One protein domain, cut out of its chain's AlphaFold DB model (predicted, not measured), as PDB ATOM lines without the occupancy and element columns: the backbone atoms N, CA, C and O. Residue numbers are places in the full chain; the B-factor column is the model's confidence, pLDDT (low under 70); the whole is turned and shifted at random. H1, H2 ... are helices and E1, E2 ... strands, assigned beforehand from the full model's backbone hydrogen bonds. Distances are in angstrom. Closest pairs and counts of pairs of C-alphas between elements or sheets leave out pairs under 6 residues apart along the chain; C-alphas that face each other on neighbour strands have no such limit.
ATOM      1  N   PRO A  74     -28.788  21.990 -12.632       79.94
ATOM      2  CA  PRO A  74     -29.605  23.056 -12.072       79.94
ATOM      3  C   PRO A  74     -30.018  22.779 -10.623       79.94
ATOM      4  O   PRO A  74     -29.945  23.672  -9.785       79.94
ATOM      5  N   LEU A  75     -30.416  21.552 -10.302       83.94
ATOM      6  CA  LEU A  75     -30.969  21.234  -8.993       83.94
ATOM      7  C   LEU A  75     -29.848  20.972  -7.993       83.94
ATOM      8  O   LEU A  75     -28.916  20.233  -8.296       83.94
ATOM      9  N   ALA A  76     -29.944  21.538  -6.797       86.31
ATOM     10  CA  ALA A  76     -29.028  21.262  -5.698       86.31
ATOM     11  C   ALA A  76     -29.774  20.615  -4.527       86.31
ATOM     12  O   ALA A  76     -30.920  20.965  -4.235       86.31
ATOM     13  N   CYS A  77     -29.119  19.681  -3.843       87.19
ATOM     14  CA  CYS A  77     -29.603  19.187  -2.562       87.19
ATOM     15  C   CYS A  77     -29.451  20.275  -1.487       87.19
ATOM     16  O   CYS A  77     -28.454  20.989  -1.445       87.19
ATOM     17  N   SER A  78     -30.433  20.391  -0.592       84.81
ATOM     18  CA  SER A  78     -30.417  21.362   0.511       84.81
ATOM     19  C   SER A  78     -29.569  20.917   1.709       84.81
ATOM     20  O   SER A  78     -29.185  21.735   2.541       84.81
ATOM     21  N   ARG A  79     -29.300  19.611   1.821       86.12
ATOM     22  CA  ARG A  79     -28.608  18.987   2.963       86.12
ATOM     23  C   ARG A  79     -27.147  18.649   2.670       86.12
ATOM     24  O   ARG A  79     -26.377  18.421   3.599       86.12
ATOM     25  N   CYS A  80     -26.755  18.607   1.401       89.50
ATOM     26  CA  CYS A  80     -25.393  18.305   0.977       89.50
ATOM     27  C   CYS A  80     -25.012  19.145  -0.252       89.50
ATOM     28  O   CYS A  80     -25.768  20.001  -0.692       89.50
ATOM     29  N   ARG A  81     -23.813  18.927  -0.799       89.69
ATOM     30  CA  ARG A  81     -23.301  19.694  -1.950       89.69
ATOM     31  C   ARG A  81     -23.604  19.042  -3.303       89.69
ATOM     32  O   ARG A  81     -23.082  19.498  -4.320       89.69
ATOM     33  N   ASP A  82     -24.413  17.985  -3.317       89.50
ATOM     34  CA  ASP A  82     -24.730  17.255  -4.538       89.50
ATOM     35  C   ASP A  82     -25.728  18.009  -5.410       89.50
ATOM     36  O   ASP A  82     -26.616  18.719  -4.927       89.50
ATOM     37  N   ARG A  83     -25.560  17.847  -6.722       88.19
ATOM     38  CA  ARG A  83     -26.358  18.522  -7.741       88.19
ATOM     39  C   ARG A  83     -26.871  17.521  -8.764       88.19
ATOM     40  O   ARG A  83     -26.174  16.562  -9.084       88.19
ATOM     41  N   PHE A  84     -28.061  17.785  -9.287       89.25
ATOM     42  CA  PHE A  84     -28.834  16.860 -10.107       89.25
ATOM     43  C   PHE A  84     -29.375  17.548 -11.352       89.25
ATOM     44  O   PHE A  84     -29.748  18.728 -11.346       89.25
ATOM     45  N   TRP A  85     -29.392  16.800 -12.449       86.81
ATOM     46  CA  TRP A  85     -29.911  17.279 -13.727       86.81
ATOM     47  C   TRP A  85     -31.429  17.193 -13.796       86.81
ATOM     48  O   TRP A  85     -32.070  17.979 -14.490       86.81
ATOM     49  N   THR A  86     -31.992  16.244 -13.060       88.12
ATOM     50  CA  THR A  86     -33.393  15.864 -13.095       88.12
ATOM     51  C   THR A  86     -33.970  15.837 -11.689       88.12
ATOM     52  O   THR A  86     -33.287  15.522 -10.710       88.12
ATOM     53  N   TYR A  87     -35.261  16.151 -11.591       87.25
ATOM     54  CA  TYR A  87     -35.984  16.052 -10.327       87.25
ATOM     55  C   TYR A  87     -36.001  14.613  -9.802       87.25
ATOM     56  O   TYR A  87     -35.796  14.395  -8.615       87.25
ATOM     57  N   GLU A  88     -36.152  13.628 -10.693       89.88
ATOM     58  CA  GLU A  88     -36.100  12.206 -10.334       89.88
ATOM     59  C   GLU A  88     -34.770  11.818  -9.672       89.88
ATOM     60  O   GLU A  88     -34.769  11.111  -8.664       89.88
ATOM     61  N   GLY A  89     -33.641  12.311 -10.195       91.62
ATOM     62  CA  GLY A  89     -32.322  12.095  -9.603       91.62
ATOM     63  C   GLY A  89     -32.195  12.686  -8.200       91.62
ATOM     64  O   GLY A  89     -31.719  12.013  -7.284       91.62
ATOM     65  N   LEU A  90     -32.669  13.921  -8.014       89.94
ATOM     66  CA  LEU A  90     -32.673  14.571  -6.705       89.94
ATOM     67  C   LEU A  90     -33.584  13.846  -5.706       89.94
ATOM     68  O   LEU A  90     -33.164  13.578  -4.586       89.94
ATOM     69  N   GLU A  91     -34.818  13.532  -6.094       89.94
ATOM     70  CA  GLU A  91     -35.800  12.850  -5.243       89.94
ATOM     71  C   GLU A  91     -35.254  11.498  -4.771       89.94
ATOM     72  O   GLU A  91     -35.268  11.181  -3.581       89.94
ATOM     73  N   ARG A  92     -34.645  10.744  -5.690       92.31
ATOM     74  CA  ARG A  92     -33.930   9.508  -5.377       92.31
ATOM     75  C   ARG A  92     -32.776   9.737  -4.398       92.31
ATOM     76  O   ARG A  92     -32.613   8.961  -3.459       92.31
ATOM     77  N   HIS A  93     -31.977  10.784  -4.587       92.81
ATOM     78  CA  HIS A  93     -30.893  11.118  -3.666       92.81
ATOM     79  C   HIS A  93     -31.403  11.460  -2.260       92.81
ATOM     80  O   HIS A  93     -30.871  10.934  -1.285       92.81
ATOM     81  N   LEU A  94     -32.447  12.283  -2.139       91.31
ATOM     82  CA  LEU A  94     -33.017  12.691  -0.853       91.31
ATOM     83  C   LEU A  94     -33.451  11.486  -0.011       91.31
ATOM     84  O   LEU A  94     -33.139  11.410   1.178       91.31
ATOM     85  N   VAL A  95     -34.076  10.496  -0.641       92.31
ATOM     86  CA  VAL A  95     -34.513   9.268   0.034       92.31
ATOM     87  C   VAL A  95     -33.324   8.431   0.483       92.31
ATOM     88  O   VAL A  95     -33.284   7.952   1.612       92.31
ATOM     89  N   MET A  96     -32.345   8.237  -0.398       90.81
ATOM     90  CA  MET A  96     -31.272   7.266  -0.174       90.81
ATOM     91  C   MET A  96     -30.129   7.806   0.681       90.81
ATOM     92  O   MET A  96     -29.488   7.039   1.391       90.81
ATOM     93  N   ALA A  97     -29.851   9.106   0.596       91.50
ATOM     94  CA  ALA A  97     -28.779   9.756   1.342       91.50
ATOM     95  C   ALA A  97     -29.281  10.409   2.634       91.50
ATOM     96  O   ALA A  97     -28.533  10.484   3.608       91.50
ATOM     97  N   HIS A  98     -30.529  10.886   2.650       90.62
ATOM     98  CA  HIS A  98     -31.063  11.677   3.759       90.62
ATOM     99  C   HIS A  98     -32.325  11.090   4.401       90.62
ATOM    100  O   HIS A  98     -32.787  11.642   5.397       90.62
ATOM    101  N   GLY A  99     -32.881   9.993   3.873       89.69
ATOM    102  CA  GLY A  99     -34.122   9.412   4.390       89.69
ATOM    103  C   GLY A  99     -35.336  10.322   4.206       89.69
ATOM    104  O   GLY A  99     -36.327  10.157   4.907       89.69
ATOM    105  N   LEU A 100     -35.273  11.304   3.305       89.94
ATOM    106  CA  LEU A 100     -36.350  12.267   3.088       89.94
ATOM    107  C   LEU A 100     -37.262  11.786   1.960       89.94
ATOM    108  O   LEU A 100     -36.793  11.506   0.859       89.94
ATOM    109  N   VAL A 101     -38.562  11.712   2.230       89.75
ATOM    110  CA  VAL A 101     -39.597  11.284   1.284       89.75
ATOM    111  C   VAL A 101     -40.501  12.465   0.963       89.75
ATOM    112  O   VAL A 101     -41.095  13.067   1.851       89.75
ATOM    113  N   THR A 102     -40.615  12.789  -0.318       87.50
ATOM    114  CA  THR A 102     -41.509  13.836  -0.822       87.50
ATOM    115  C   THR A 102     -42.946  13.325  -0.931       87.50
ATOM    116  O   THR A 102     -43.189  12.122  -1.066       87.50
ATOM    117  N   SER A 103     -43.918  14.241  -0.944       85.50
ATOM    118  CA  SER A 103     -45.322  13.905  -1.243       85.50
ATOM    119  C   SER A 103     -45.483  13.245  -2.624       85.50
ATOM    120  O   SER A 103     -46.220  12.264  -2.776       85.50
ATOM    121  N   ASP A 104     -44.731  13.722  -3.620       86.69
ATOM    122  CA  ASP A 104     -44.721  13.156  -4.973       86.69
ATOM    123  C   ASP A 104     -44.246  11.700  -4.973       86.69
ATOM    124  O   ASP A 104     -44.892  10.832  -5.567       86.69
ATOM    125  N   LEU A 105     -43.151  11.399  -4.270       88.06
ATOM    126  CA  LEU A 105     -42.630  10.041  -4.183       88.06
ATOM    127  C   LEU A 105     -43.567   9.115  -3.415       88.06
ATOM    128  O   LEU A 105     -43.741   7.961  -3.805       88.06
ATOM    129  N   LEU A 106     -44.195   9.609  -2.349       88.25
ATOM    130  CA  LEU A 106     -45.206   8.845  -1.627       88.25
ATOM    131  C   LEU A 106     -46.375   8.479  -2.554       88.25
ATOM    132  O   LEU A 106     -46.810   7.328  -2.586       88.25
ATOM    133  N   THR A 107     -46.825   9.430  -3.374       88.81
ATOM    134  CA  THR A 107     -47.866   9.201  -4.384       88.81
ATOM    135  C   THR A 107     -47.415   8.187  -5.442       88.81
ATOM    136  O   THR A 107     -48.189   7.303  -5.817       88.81
ATOM    137  N   LYS A 108     -46.157   8.249  -5.902       89.69
ATOM    138  CA  LYS A 108     -45.575   7.236  -6.805       89.69
ATOM    139  C   LYS A 108     -45.555   5.854  -6.156       89.69
ATOM    140  O   LYS A 108     -45.928   4.877  -6.797       89.69
ATOM    141  N   ALA A 109     -45.197   5.756  -4.878       90.69
ATOM    142  CA  ALA A 109     -45.179   4.484  -4.159       90.69
ATOM    143  C   ALA A 109     -46.576   3.857  -4.067       90.69
ATOM    144  O   ALA A 109     -46.738   2.664  -4.327       90.69
ATOM    145  N   GLN A 110     -47.609   4.665  -3.809       89.00
ATOM    146  CA  GLN A 110     -49.003   4.204  -3.830       89.00
ATOM    147  C   GLN A 110     -49.423   3.665  -5.208       89.00
ATOM    148  O   GLN A 110     -50.194   2.709  -5.294       89.00
ATOM    149  N   LYS A 111     -48.872   4.228  -6.289       92.50
ATOM    150  CA  LYS A 111     -49.084   3.768  -7.671       92.50
ATOM    151  C   LYS A 111     -48.158   2.624  -8.101       92.50
ATOM    152  O   LYS A 111     -48.277   2.157  -9.228       92.50
ATOM    153  N   LYS A 112     -47.282   2.130  -7.214       90.69
ATOM    154  CA  LYS A 112     -46.228   1.139  -7.518       90.69
ATOM    155  C   LYS A 112     -45.234   1.635  -8.577       90.69
ATOM    156  O   LYS A 112     -44.739   0.864  -9.392       90.69
ATOM    157  N   GLU A 113     -44.943   2.928  -8.549       90.69
ATOM    158  CA  GLU A 113     -44.008   3.622  -9.438       90.69
ATOM    159  C   GLU A 113     -42.755   4.110  -8.687       90.69
ATOM    160  O   GLU A 113     -41.940   4.842  -9.237       90.69
ATOM    161  N   ASP A 114     -42.557   3.690  -7.433       92.81
ATOM    162  CA  ASP A 114     -41.369   3.992  -6.622       92.81
ATOM    163  C   ASP A 114     -40.190   3.042  -6.895       92.81
ATOM    164  O   ASP A 114     -39.295   2.906  -6.070       92.81
ATOM    165  N   GLY A 115     -40.180   2.338  -8.027       91.44
ATOM    166  CA  GLY A 115     -39.105   1.416  -8.392       91.44
ATOM    167  C   GLY A 115     -37.737   2.090  -8.544       91.44
ATOM    168  O   GLY A 115     -37.601   3.306  -8.649       91.44
ATOM    169  N   GLY A 116     -36.679   1.284  -8.594       91.19
ATOM    170  CA  GLY A 116     -35.325   1.787  -8.808       91.19
ATOM    171  C   GLY A 116     -34.240   0.807  -8.385       91.19
ATOM    172  O   GLY A 116     -34.510  -0.328  -7.993       91.19
ATOM    173  N   ARG A 117     -32.983   1.247  -8.442       91.44
ATOM    174  CA  ARG A 117     -31.846   0.481  -7.913       91.44
ATOM    175  C   ARG A 117     -31.582   0.858  -6.462       91.44
ATOM    176  O   ARG A 117     -31.454   2.038  -6.175       91.44
ATOM    177  N   CYS A 118     -31.438  -0.081  -5.538       92.06
ATOM    178  CA  CYS A 118     -31.027   0.251  -4.175       92.06
ATOM    179  C   CYS A 118     -29.520   0.584  -4.118       92.06
ATOM    180  O   CYS A 118     -28.713  -0.142  -4.690       92.06
ATOM    181  N   LYS A 119     -29.120   1.648  -3.412       89.31
ATOM    182  CA  LYS A 119     -27.712   2.053  -3.240       89.31
ATOM    183  C   LYS A 119     -27.004   1.237  -2.164       89.31
ATOM    184  O   LYS A 119     -25.805   1.014  -2.274       89.31
ATOM    185  N   HIS A 120     -27.742   0.751  -1.165       90.25
ATOM    186  CA  HIS A 120     -27.183  -0.055  -0.080       90.25
ATOM    187  C   HIS A 120     -26.895  -1.497  -0.516       90.25
ATOM    188  O   HIS A 120     -25.871  -2.051  -0.131       90.25
ATOM    189  N   CYS A 121     -27.764  -2.107  -1.335       93.38
ATOM    190  CA  CYS A 121     -27.589  -3.498  -1.779       93.38
ATOM    191  C   CYS A 121     -27.396  -3.693  -3.292       93.38
ATOM    192  O   CYS A 121     -27.201  -4.823  -3.735       93.38
ATOM    193  N   GLY A 122     -27.483  -2.637  -4.106       90.44
ATOM    194  CA  GLY A 122     -27.286  -2.694  -5.561       90.44
ATOM    195  C   GLY A 122     -28.409  -3.373  -6.356       90.44
ATOM    196  O   GLY A 122     -28.354  -3.389  -7.586       90.44
ATOM    197  N   LYS A 123     -29.426  -3.941  -5.694       91.62
ATOM    198  CA  LYS A 123     -30.517  -4.683  -6.345       91.62
ATOM    199  C   LYS A 123     -31.482  -3.745  -7.070       91.62
ATOM    200  O   LYS A 123     -31.771  -2.652  -6.589       91.62
ATOM    201  N   GLN A 124     -32.000  -4.196  -8.211       92.75
ATOM    202  CA  GLN A 124     -33.039  -3.497  -8.968       92.75
ATOM    203  C   GLN A 124     -34.427  -3.960  -8.512       92.75
ATOM    204  O   GLN A 124     -34.698  -5.159  -8.482       92.75
ATOM    205  N   TYR A 125     -35.306  -3.007  -8.226       92.56
ATOM    206  CA  TYR A 125     -36.701  -3.222  -7.860       92.56
ATOM    207  C   TYR A 125     -37.608  -2.550  -8.887       92.56
ATOM    208  O   TYR A 125     -37.324  -1.442  -9.344       92.56
ATOM    209  N   ALA A 126     -38.694  -3.226  -9.258       91.62
ATOM    210  CA  ALA A 126     -39.707  -2.661 -10.148       91.62
ATOM    211  C   ALA A 126     -40.627  -1.663  -9.418       91.62
ATOM    212  O   ALA A 126     -41.107  -0.724 -10.038       91.62
ATOM    213  N   PHE A 127     -40.847  -1.871  -8.118       93.69
ATOM    214  CA  PHE A 127     -41.674  -1.069  -7.209       93.69
ATOM    215  C   PHE A 127     -41.330  -1.447  -5.754       93.69
ATOM    216  O   PHE A 127     -40.522  -2.358  -5.540       93.69
ATOM    217  N   ASN A 128     -41.953  -0.800  -4.764       92.31
ATOM    218  CA  ASN A 128     -41.748  -1.005  -3.322       92.31
ATOM    219  C   ASN A 128     -40.315  -0.708  -2.843       92.31
ATOM    220  O   ASN A 128     -39.814  -1.361  -1.920       92.31
ATOM    221  N   MET A 129     -39.638   0.273  -3.442       93.19
ATOM    222  CA  MET A 129     -38.316   0.694  -2.976       93.19
ATOM    223  C   MET A 129     -38.382   1.225  -1.547       93.19
ATOM    224  O   MET A 129     -37.539   0.857  -0.734       93.19
ATOM    225  N   LEU A 130     -39.383   2.048  -1.214       92.88
ATOM    226  CA  LEU A 130     -39.466   2.633   0.128       92.88
ATOM    227  C   LEU A 130     -39.633   1.553   1.200       92.88
ATOM    228  O   LEU A 130     -38.937   1.570   2.214       92.88
ATOM    229  N   GLN A 131     -40.493   0.565   0.938       91.62
ATOM    230  CA  GLN A 131     -40.680  -0.567   1.842       91.62
ATOM    231  C   GLN A 131     -39.377  -1.355   2.030       91.62
ATOM    232  O   GLN A 131     -39.020  -1.666   3.163       91.62
ATOM    233  N   HIS A 132     -38.653  -1.636   0.942       93.12
ATOM    234  CA  HIS A 132     -37.359  -2.318   0.989       93.12
ATOM    235  C   HIS A 132     -36.326  -1.556   1.837       93.12
ATOM    236  O   HIS A 132     -35.619  -2.167   2.641       93.12
ATOM    237  N   LEU A 133     -36.250  -0.227   1.698       92.38
ATOM    238  CA  LEU A 133     -35.329   0.599   2.483       92.38
ATOM    239  C   LEU A 133     -35.621   0.509   3.987       92.38
ATOM    240  O   LEU A 133     -34.692   0.412   4.789       92.38
ATOM    241  N   VAL A 134     -36.898   0.476   4.371       92.75
ATOM    242  CA  VAL A 134     -37.300   0.345   5.778       92.75
ATOM    243  C   VAL A 134     -37.038  -1.068   6.307       92.75
ATOM    244  O   VAL A 134     -36.503  -1.214   7.401       92.75
ATOM    245  N   THR A 135     -37.384  -2.123   5.564       92.88
ATOM    246  CA  THR A 135     -37.309  -3.500   6.089       92.88
ATOM    247  C   THR A 135     -35.907  -4.077   6.074       92.88
ATOM    248  O   THR A 135     -35.499  -4.718   7.039       92.88
ATOM    249  N   ASP A 136     -35.173  -3.865   4.985       92.62
ATOM    250  CA  ASP A 136     -33.913  -4.569   4.742       92.62
ATOM    251  C   ASP A 136     -32.717  -3.724   5.185       92.62
ATOM    252  O   ASP A 136     -31.659  -4.256   5.525       92.62
ATOM    253  N   HIS A 137     -32.885  -2.400   5.181       93.06
ATOM    254  CA  HIS A 137     -31.832  -1.442   5.510       93.06
ATOM    255  C   HIS A 137     -32.147  -0.582   6.735       93.06
ATOM    256  O   HIS A 137     -31.274   0.167   7.163       93.06
ATOM    257  N   GLN A 138     -33.341  -0.718   7.329       91.00
ATOM    258  CA  GLN A 138     -33.758   0.034   8.519       91.00
ATOM    259  C   GLN A 138     -33.586   1.553   8.349       91.00
ATOM    260  O   GLN A 138     -33.298   2.276   9.305       91.00
ATOM    261  N   VAL A 139     -33.759   2.046   7.116       87.25
ATOM    262  CA  VAL A 139     -33.699   3.478   6.814       87.25
ATOM    263  C   VAL A 139     -34.913   4.147   7.444       87.25
ATOM    264  O   VAL A 139     -36.055   3.793   7.150       87.25
ATOM    265  N   LYS A 140     -34.664   5.132   8.309       88.06
ATOM    266  CA  LYS A 140     -35.716   5.976   8.876       88.06
ATOM    267  C   LYS A 140     -36.173   6.967   7.810       88.06
ATOM    268  O   LYS A 140     -35.400   7.833   7.410       88.06
ATOM    269  N   LEU A 141     -37.407   6.805   7.344       88.06
ATOM    270  CA  LEU A 141     -38.013   7.695   6.362       88.06
ATOM    271  C   LEU A 141     -38.764   8.821   7.074       88.06
ATOM    272  O   LEU A 141     -39.575   8.556   7.957       88.06
ATOM    273  N   CYS A 142     -38.496  10.057   6.669       86.50
ATOM    274  CA  CYS A 142     -39.130  11.269   7.175       86.50
ATOM    275  C   CYS A 142     -39.835  11.966   6.006       86.50
ATOM    276  O   CYS A 142     -39.244  12.098   4.932       86.50
ATOM    277  N   SER A 143     -41.078  12.420   6.192       83.19
ATOM    278  CA  SER A 143     -41.748  13.229   5.162       83.19
ATOM    279  C   SER A 143     -41.077  14.597   5.044       83.19
ATOM    280  O   SER A 143     -40.622  15.168   6.034       83.19
ATOM    281  N   ALA A 144     -41.001  15.110   3.822       81.44
ATOM    282  CA  ALA A 144     -40.396  16.387   3.500       81.44
ATOM    283  C   ALA A 144     -41.258  17.132   2.480       81.44
ATOM    284  O   ALA A 144     -41.550  16.610   1.399       81.44
ATOM    285  N   GLU A 145     -41.601  18.383   2.788       79.69
ATOM    286  CA  GLU A 145     -42.150  19.293   1.789       79.69
ATOM    287  C   GLU A 145     -41.003  20.045   1.109       79.69
ATOM    288  O   GLU A 145     -40.166  20.690   1.753       79.69
ATOM    289  N   ILE A 146     -40.943  19.931  -0.218       79.75
ATOM    290  CA  ILE A 146     -39.935  20.605  -1.029       79.75
ATOM    291  C   ILE A 146     -40.498  21.938  -1.506       79.75
ATOM    292  O   ILE A 146     -41.425  21.985  -2.314       79.75
ATOM    293  N   MET A 147     -39.865  23.024  -1.072       80.19
ATOM    294  CA  MET A 147     -40.032  24.334  -1.680       80.19
ATOM    295  C   MET A 147     -38.852  24.643  -2.597       80.19
ATOM    296  O   MET A 147     -37.682  24.501  -2.244       80.19
ATOM    297  N   TYR A 148     -39.167  25.129  -3.785       81.50
ATOM    298  CA  TYR A 148     -38.206  25.614  -4.759       81.50
ATOM    299  C   TYR A 148     -37.989  27.106  -4.541       81.50
ATOM    300  O   TYR A 148     -38.955  27.846  -4.355       81.50
ATOM    301  N   SER A 149     -36.740  27.554  -4.595       79.94
ATOM    302  CA  SER A 149     -36.401  28.975  -4.570       79.94
ATOM    303  C   SER A 149     -35.588  29.354  -5.796       79.94
ATOM    304  O   SER A 149     -34.697  28.617  -6.223       79.94
ATOM    305  N   CYS A 150     -35.905  30.515  -6.362       82.19
ATOM    306  CA  CYS A 150     -34.987  31.179  -7.264       82.19
ATOM    307  C   CYS A 150     -33.804  31.701  -6.445       82.19
ATOM    308  O   CYS A 150     -33.952  32.148  -5.311       82.19
ATOM    309  N   ASP A 151     -32.618  31.614  -7.016       77.88
ATOM    310  CA  ASP A 151     -31.375  32.106  -6.438       77.88
ATOM    311  C   ASP A 151     -31.013  33.515  -6.935       77.88
ATOM    312  O   ASP A 151     -30.187  34.193  -6.331       77.88
ATOM    313  N   VAL A 152     -31.657  33.967  -8.015       82.88
ATOM    314  CA  VAL A 152     -31.501  35.314  -8.581       82.88
ATOM    315  C   VAL A 152     -32.460  36.315  -7.927       82.88
ATOM    316  O   VAL A 152     -32.136  37.496  -7.808       82.88
ATOM    317  N   CYS A 153     -33.636  35.869  -7.478       85.62
ATOM    318  CA  CYS A 153     -34.635  36.719  -6.832       85.62
ATOM    319  C   CYS A 153     -35.328  36.012  -5.658       85.62
ATOM    320  O   CYS A 153     -35.144  34.823  -5.431       85.62
ATOM    321  N   ALA A 154     -36.177  36.729  -4.918       88.38
ATOM    322  CA  ALA A 154     -36.879  36.188  -3.748       88.38
ATOM    323  C   ALA A 154     -38.054  35.234  -4.081       88.38
ATOM    324  O   ALA A 154     -38.839  34.894  -3.191       88.38
ATOM    325  N   PHE A 155     -38.213  34.813  -5.340       86.38
ATOM    326  CA  PHE A 155     -39.306  33.939  -5.764       86.38
ATOM    327  C   PHE A 155     -39.184  32.539  -5.154       86.38
ATOM    328  O   PHE A 155     -38.118  31.921  -5.177       86.38
ATOM    329  N   LYS A 156     -40.303  32.016  -4.642       86.44
ATOM    330  CA  LYS A 156     -40.417  30.655  -4.111       86.44
ATOM    331  C   LYS A 156     -41.701  30.002  -4.606       86.44
ATOM    332  O   LYS A 156     -42.729  30.666  -4.727       86.44
ATOM    333  N   CYS A 157     -41.669  28.699  -4.856       84.00
ATOM    334  CA  CYS A 157     -42.848  27.940  -5.270       84.00
ATOM    335  C   CYS A 157     -42.787  26.480  -4.807       84.00
ATOM    336  O   CYS A 157     -41.716  25.951  -4.547       84.00
ATOM    337  N   SER A 158     -43.936  25.808  -4.742       80.94
ATOM    338  CA  SER A 158     -44.047  24.394  -4.338       80.94
ATOM    339  C   SER A 158     -43.896  23.390  -5.487       80.94
ATOM    340  O   SER A 158     -43.912  22.188  -5.267       80.94
ATOM    341  N   SER A 159     -43.759  23.856  -6.734       79.81
ATOM    342  CA  SER A 159     -43.676  22.988  -7.915       79.81
ATOM    343  C   SER A 159     -42.473  23.337  -8.775       79.81
ATOM    344  O   SER A 159     -42.256  24.508  -9.093       79.81
ATOM    345  N   TYR A 160     -41.743  22.308  -9.210       78.81
ATOM    346  CA  TYR A 160     -40.594  22.467 -10.095       78.81
ATOM    347  C   TYR A 160     -40.979  23.126 -11.427       78.81
ATOM    348  O   TYR A 160     -40.309  24.058 -11.857       78.81
ATOM    349  N   SER A 161     -42.092  22.724 -12.053       81.81
ATOM    350  CA  SER A 161     -42.527  23.300 -13.336       81.81
ATOM    351  C   SER A 161     -42.779  24.809 -13.244       81.81
ATOM    352  O   SER A 161     -42.497  25.543 -14.186       81.81
ATOM    353  N   LYS A 162     -43.264  25.294 -12.092       85.44
ATOM    354  CA  LYS A 162     -43.440  26.735 -11.852       85.44
ATOM    355  C   LYS A 162     -42.098  27.456 -11.754       85.44
ATOM    356  O   LYS A 162     -41.966  28.543 -12.310       85.44
ATOM    357  N   LEU A 163     -41.113  26.848 -11.088       82.88
ATOM    358  CA  LEU A 163     -39.754  27.385 -11.043       82.88
ATOM    359  C   LEU A 163     -39.145  27.420 -12.451       82.88
ATOM    360  O   LEU A 163     -38.603  28.442 -12.844       82.88
ATOM    361  N   GLU A 164     -39.271  26.348 -13.233       81.94
ATOM    362  CA  GLU A 164     -38.730  26.282 -14.595       81.94
ATOM    363  C   GLU A 164     -39.312  27.378 -15.501       81.94
ATOM    364  O   GLU A 164     -38.565  28.083 -16.180       81.94
ATOM    365  N   VAL A 165     -40.632  27.593 -15.456       85.38
ATOM    366  CA  VAL A 165     -41.279  28.695 -16.185       85.38
ATOM    367  C   VAL A 165     -40.789  30.054 -15.685       85.38
ATOM    368  O   VAL A 165     -40.446  30.907 -16.502       85.38
ATOM    369  N   HIS A 166     -40.720  30.266 -14.367       86.38
ATOM    370  CA  HIS A 166     -40.205  31.506 -13.783       86.38
ATOM    371  C   HIS A 166     -38.783  31.814 -14.272       86.38
ATOM    372  O   HIS A 166     -38.508  32.927 -14.706       86.38
ATOM    373  N   LEU A 167     -37.897  30.819 -14.287       80.25
ATOM    374  CA  LEU A 167     -36.523  30.989 -14.751       80.25
ATOM    375  C   LEU A 167     -36.462  31.322 -16.240       80.25
ATOM    376  O   LEU A 167     -35.774  32.259 -16.626       80.25
ATOM    377  N   ASN A 168     -37.230  30.618 -17.071       82.38
ATOM    378  CA  ASN A 168     -37.234  30.853 -18.514       82.38
ATOM    379  C   ASN A 168     -37.857  32.203 -18.915       82.38
ATOM    380  O   ASN A 168     -37.564  32.702 -19.998       82.38
ATOM    381  N   THR A 169     -38.707  32.795 -18.067       86.38
ATOM    382  CA  THR A 169     -39.448  34.033 -18.377       86.38
ATOM    383  C   THR A 169     -38.887  35.275 -17.686       86.38
ATOM    384  O   THR A 169     -38.789  36.326 -18.311       86.38
ATOM    385  N   VAL A 170     -38.495  35.167 -16.414       84.19
ATOM    386  CA  VAL A 170     -37.993  36.279 -15.586       84.19
ATOM    387  C   VAL A 170     -36.470  36.380 -15.651       84.19
ATOM    388  O   VAL A 170     -35.912  37.474 -15.585       84.19
ATOM    389  N   HIS A 171     -35.787  35.247 -15.826       82.56
ATOM    390  CA  HIS A 171     -34.328  35.165 -15.891       82.56
ATOM    391  C   HIS A 171     -33.853  34.446 -17.168       82.56
ATOM    392  O   HIS A 171     -33.108  33.463 -17.077       82.56
ATOM    393  N   PRO A 172     -34.267  34.906 -18.368       74.50
ATOM    394  CA  PRO A 172     -33.944  34.228 -19.614       74.50
ATOM    395  C   PRO A 172     -32.429  34.140 -19.810       74.50
ATOM    396  O   PRO A 172     -31.689  35.126 -19.734       74.50
ATOM    397  N   LYS A 173     -31.964  32.923 -20.088       62.59
ATOM    398  CA  LYS A 173     -30.559  32.607 -20.325       62.59
ATOM    399  C   LYS A 173     -30.205  33.033 -21.755       62.59
ATOM    400  O   LYS A 173     -30.209  32.206 -22.655       62.59
ATOM    401  N   ASN A 202     -27.153  29.088  -9.391       48.22
ATOM    402  CA  ASN A 202     -27.314  27.803  -8.729       48.22
ATOM    403  C   ASN A 202     -28.684  27.783  -8.038       48.22
ATOM    404  O   ASN A 202     -28.847  28.397  -6.988       48.22
ATOM    405  N   PHE A 203     -29.648  27.037  -8.577       60.97
ATOM    406  CA  PHE A 203     -31.002  26.988  -8.021       60.97
ATOM    407  C   PHE A 203     -31.025  26.291  -6.651       60.97
ATOM    408  O   PHE A 203     -30.568  25.154  -6.503       60.97
ATOM    409  N   GLY A 204     -31.554  26.981  -5.638       55.22
ATOM    410  CA  GLY A 204     -31.651  26.481  -4.269       55.22
ATOM    411  C   GLY A 204     -32.985  25.786  -4.011       55.22
ATOM    412  O   GLY A 204     -34.049  26.312  -4.347       55.22
ATOM    413  N   ILE A 205     -32.945  24.620  -3.374       63.53
ATOM    414  CA  ILE A 205     -34.132  23.967  -2.817       63.53
ATOM    415  C   ILE A 205     -34.125  24.147  -1.304       63.53
ATOM    416  O   ILE A 205     -33.100  23.959  -0.653       63.53
ATOM    417  N   ILE A 206     -35.278  24.491  -0.743       65.25
ATOM    418  CA  ILE A 206     -35.504  24.578   0.695       65.25
ATOM    419  C   ILE A 206     -36.412  23.411   1.066       65.25
ATOM    420  O   ILE A 206     -37.534  23.303   0.581       65.25
ATOM    421  N   VAL A 207     -35.914  22.520   1.920       64.38
ATOM    422  CA  VAL A 207     -36.733  21.447   2.490       64.38
ATOM    423  C   VAL A 207     -37.277  21.945   3.818       64.38
ATOM    424  O   VAL A 207     -36.489  22.187   4.736       64.38
ATOM    425  N   LEU A 208     -38.597  22.089   3.920       60.78
ATOM    426  CA  LEU A 208     -39.255  22.340   5.195       60.78
ATOM    427  C   LEU A 208     -39.404  20.992   5.903       60.78
ATOM    428  O   LEU A 208     -40.106  20.101   5.428       60.78
ATOM    429  N   GLY A 209     -38.652  20.813   6.987       48.06
ATOM    430  CA  GLY A 209     -38.829  19.678   7.884       48.06
ATOM    431  C   GLY A 209     -39.819  20.052   8.976       48.06
ATOM    432  O   GLY A 209     -39.677  21.119   9.567       48.06
ATOM    433  N   SER A 210     -40.791  19.182   9.237       43.84
ATOM    434  CA  SER A 210     -41.564  19.211  10.479       43.84
ATOM    435  C   SER A 210     -40.629  18.881  11.647       43.84
ATOM    436  O   SER A 210     -39.769  18.005  11.515       43.84
ATOM    437  N   ASP A 211     -40.764  19.600  12.760       37.72
ATOM    438  CA  ASP A 211     -39.927  19.462  13.954       37.72
ATOM    439  C   ASP A 211     -39.813  18.004  14.441       37.72
ATOM    440  O   ASP A 211     -40.714  17.182  14.253       37.72
ATOM    441  N   GLU A 212     -38.701  17.682  15.109       48.84
ATOM    442  CA  GLU A 212     -38.250  16.323  15.471       48.84
ATOM    443  C   GLU A 212     -39.268  15.476  16.273       48.84
ATOM    444  O   GLU A 212     -39.109  14.260  16.379       48.84
ATOM    445  N   ASN A 213     -40.345  16.086  16.777       42.94
ATOM    446  CA  ASN A 213     -41.431  15.448  17.524       42.94
ATOM    447  C   ASN A 213     -42.579  14.906  16.632       42.94
ATOM    448  O   ASN A 213     -43.334  14.029  17.044       42.94
ATOM    449  N   GLU A 214     -42.727  15.383  15.390       45.56
ATOM    450  CA  GLU A 214     -43.758  14.888  14.454       45.56
ATOM    451  C   GLU A 214     -43.295  13.693  13.613       45.56
ATOM    452  O   GLU A 214     -44.109  12.956  13.052       45.56
ATOM    453  N   ASN A 215     -41.984  13.447  13.576       43.47
ATOM    454  CA  ASN A 215     -41.385  12.363  12.806       43.47
ATOM    455  C   ASN A 215     -41.885  10.971  13.244       43.47
ATOM    456  O   ASN A 215     -42.029  10.072  12.418       43.47
ATOM    457  N   GLU A 216     -42.219  10.799  14.529       44.19
ATOM    458  CA  GLU A 216     -42.768   9.544  15.058       44.19
ATOM    459  C   GLU A 216     -44.216   9.300  14.593       44.19
ATOM    460  O   GLU A 216     -44.590   8.168  14.284       44.19
ATOM    461  N   LYS A 217     -45.012  10.365  14.430       39.06
ATOM    462  CA  LYS A 217     -46.396  10.285  13.933       39.06
ATOM    463  C   LYS A 217     -46.457  10.020  12.431       39.06
ATOM    464  O   LYS A 217     -47.244   9.184  11.998       39.06
ATOM    465  N   VAL A 218     -45.588  10.663  11.650       45.91
ATOM    466  CA  VAL A 218     -45.495  10.454  10.195       45.91
ATOM    467  C   VAL A 218     -44.941   9.066   9.873       45.91
ATOM    468  O   VAL A 218     -45.463   8.386   8.990       45.91
ATOM    469  N   ALA A 219     -43.941   8.591  10.623       45.44
ATOM    470  CA  ALA A 219     -43.466   7.214  10.512       45.44
ATOM    471  C   ALA A 219     -44.570   6.205  10.869       45.44
ATOM    472  O   ALA A 219     -44.677   5.167  10.215       45.44
ATOM    473  N   HIS A 220     -45.421   6.513  11.854       43.72
ATOM    474  CA  HIS A 220     -46.572   5.688  12.217       43.72
ATOM    475  C   HIS A 220     -47.664   5.697  11.134       43.72
ATOM    476  O   HIS A 220     -48.169   4.634  10.785       43.72
ATOM    477  N   GLU A 221     -47.984   6.845  10.531       44.56
ATOM    478  CA  GLU A 221     -48.936   6.952   9.415       44.56
ATOM    479  C   GLU A 221     -48.423   6.235   8.155       44.56
ATOM    480  O   GLU A 221     -49.159   5.473   7.526       44.56
ATOM    481  N   PHE A 222     -47.128   6.365   7.851       53.19
ATOM    482  CA  PHE A 222     -46.452   5.622   6.786       53.19
ATOM    483  C   PHE A 222     -46.483   4.110   7.063       53.19
ATOM    484  O   PHE A 222     -46.849   3.312   6.198       53.19
ATOM    485  N   HIS A 223     -46.183   3.691   8.295       50.25
ATOM    486  CA  HIS A 223     -46.243   2.289   8.700       50.25
ATOM    487  C   HIS A 223     -47.676   1.731   8.659       50.25
ATOM    488  O   HIS A 223     -47.864   0.590   8.242       50.25
ATOM    489  N   LEU A 224     -48.696   2.515   9.020       46.47
ATOM    490  CA  LEU A 224     -50.113   2.140   8.935       46.47
ATOM    491  C   LEU A 224     -50.615   2.050   7.483       46.47
ATOM    492  O   LEU A 224     -51.300   1.083   7.135       46.47
ATOM    493  N   HIS A 225     -50.238   2.993   6.615       49.34
ATOM    494  CA  HIS A 225     -50.606   2.980   5.192       49.34
ATOM    495  C   HIS A 225     -49.995   1.791   4.443       49.34
ATOM    496  O   HIS A 225     -50.660   1.174   3.605       49.34
ATOM    497  N   PHE A 226     -48.755   1.417   4.768       49.62
ATOM    498  CA  PHE A 226     -48.126   0.233   4.189       49.62
ATOM    499  C   PHE A 226     -48.547  -1.069   4.886       49.62
ATOM    500  O   PHE A 226     -48.666  -2.082   4.202       49.62
ATOM    501  N   ARG A 227     -48.883  -1.079   6.187       46.97
ATOM    502  CA  ARG A 227     -49.446  -2.262   6.877       46.97
ATOM    503  C   ARG A 227     -50.791  -2.700   6.307       46.97
ATOM    504  O   ARG A 227     -51.004  -3.900   6.146       46.97
ATOM    505  N   SER A 228     -51.651  -1.751   5.942       40.53
ATOM    506  CA  SER A 228     -52.930  -2.046   5.280       40.53
ATOM    507  C   SER A 228     -52.741  -2.708   3.906       40.53
ATOM    508  O   SER A 228     -53.567  -3.516   3.492       40.53
ATOM    509  N   ASN A 229     -51.610  -2.454   3.235       41.28
ATOM    510  CA  ASN A 229     -51.244  -3.076   1.956       41.28
ATOM    511  C   ASN A 229     -50.331  -4.317   2.103       41.28
ATOM    512  O   ASN A 229     -50.285  -5.158   1.206       41.28
ATOM    513  N   ALA A 230     -49.640  -4.487   3.236       37.91
ATOM    514  CA  ALA A 230     -48.721  -5.600   3.504       37.91
ATOM    515  C   ALA A 230     -49.428  -6.945   3.756       37.91
ATOM    516  O   ALA A 230     -48.800  -8.000   3.650       37.91
ATOM    517  N   ILE A 231     -50.739  -6.940   4.029       34.75
ATOM    518  CA  ILE A 231     -51.547  -8.172   4.055       34.75
ATOM    519  C   ILE A 231     -51.662  -8.769   2.632       34.75
ATOM    520  O   ILE A 231     -51.850  -9.976   2.478       34.75
ATOM    521  N   ILE A 232     -51.424  -7.970   1.581       36.28
ATOM    522  CA  ILE A 232     -51.533  -8.363   0.172       36.28
ATOM    523  C   ILE A 232     -50.201  -8.109  -0.556       36.28
ATOM    524  O   ILE A 232     -50.106  -7.203  -1.368       36.28
TER     525      ILE A 232
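Overview. This is residues 74 to 173 and 202 to 232 of the 271 residues of an uncharacterized protein of Onchocerca flexuosa (UniProt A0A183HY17). An elongated domain is strung along a narrow, strongly twisted sheet of three strands, whose long strand E2 runs along much of its length. H4 sits past one end of E2, while H1 packs on the short strand E1 and, with H2, H3 and H5, gathers loosely around the other end; no helix touches another. The printed part has 131 residues, with five named helices and three named strands in the order H1 E1 H2 H3 E2 H4 E3 H5; the class is mixed, helices and strands. The sheet order is E1 E2 E3, mixed, with E1 and E2 parallel and E2 and E3 antiparallel. The whole is compact, with a radius of gyration of the C-alphas of 15.9 A, and spans 51 by 33 by 26 A.

Arrangement. H1, residues 87 to 98, is on the sheet at a height of 5.9 A and lies only just over E1, residues 100 to 102, with 3 of its C-alphas; it runs along the strands, at 12 degrees to E1 on the local plane. The C-alphas of Leu 94 and Leu 100 are their closest, 5.2 A apart. H1 and the sheet make two layers, a helix on one face of a sheet. H2, residues 103 to 110, only grazes the sheet with residues 103 to 108. H3, residues 129 to 137, is not on the sheet; it is close to H2 but not clearly touching, the closest C-alphas being those of Ala 109 and Leu 130, 7.4 A apart. E1, H2, H3 and E2, residues 142 to 149, form a strand-helix-strand unit, two parallel neighbour strands with helices between. E2 pairs with E1 over residues 142 to 144, N 101 and O 142 being 2.8 A apart, and with E3, residues 204 to 208, over residues 145 to 149, N 147 and O 206 being 2.9 A apart. H4, residues 160 to 170, grazes the sheet; its closest C-alphas with E2 are those of Tyr 148 and Tyr 160, 6.6 A apart. H5, residues 215 to 230, grazes it too; Cys 142 and Asn 215 have the closest C-alphas, 6.2 A apart. Every O i to N i+4 pair is within hydrogen-bond range in H1, H2, H3 and H4, and 11 of 12 in H5.

Along the chain. H1 begins at C-alpha 87, (-35.984, 16.052, -10.327), and measures 15.5 A. E2 measures 21.4 A, H4 15.1 A, and H5 21.5 A, ending at C-alpha 230, (-48.721, -5.600, 3.504).

Size, cuts and confidence. The C-alphas farthest apart, those of Lys 173 and Ile 231, are 51.9 A apart. Residues 174 to 201 are not printed; C-alphas 173 and 202 are 13.0 A apart across the cut. The link from H2 to H3, 18 residues, is long. Mean pLDDT of the printed part is 78.0; residue 173 and residues 202 to 232 are under 70.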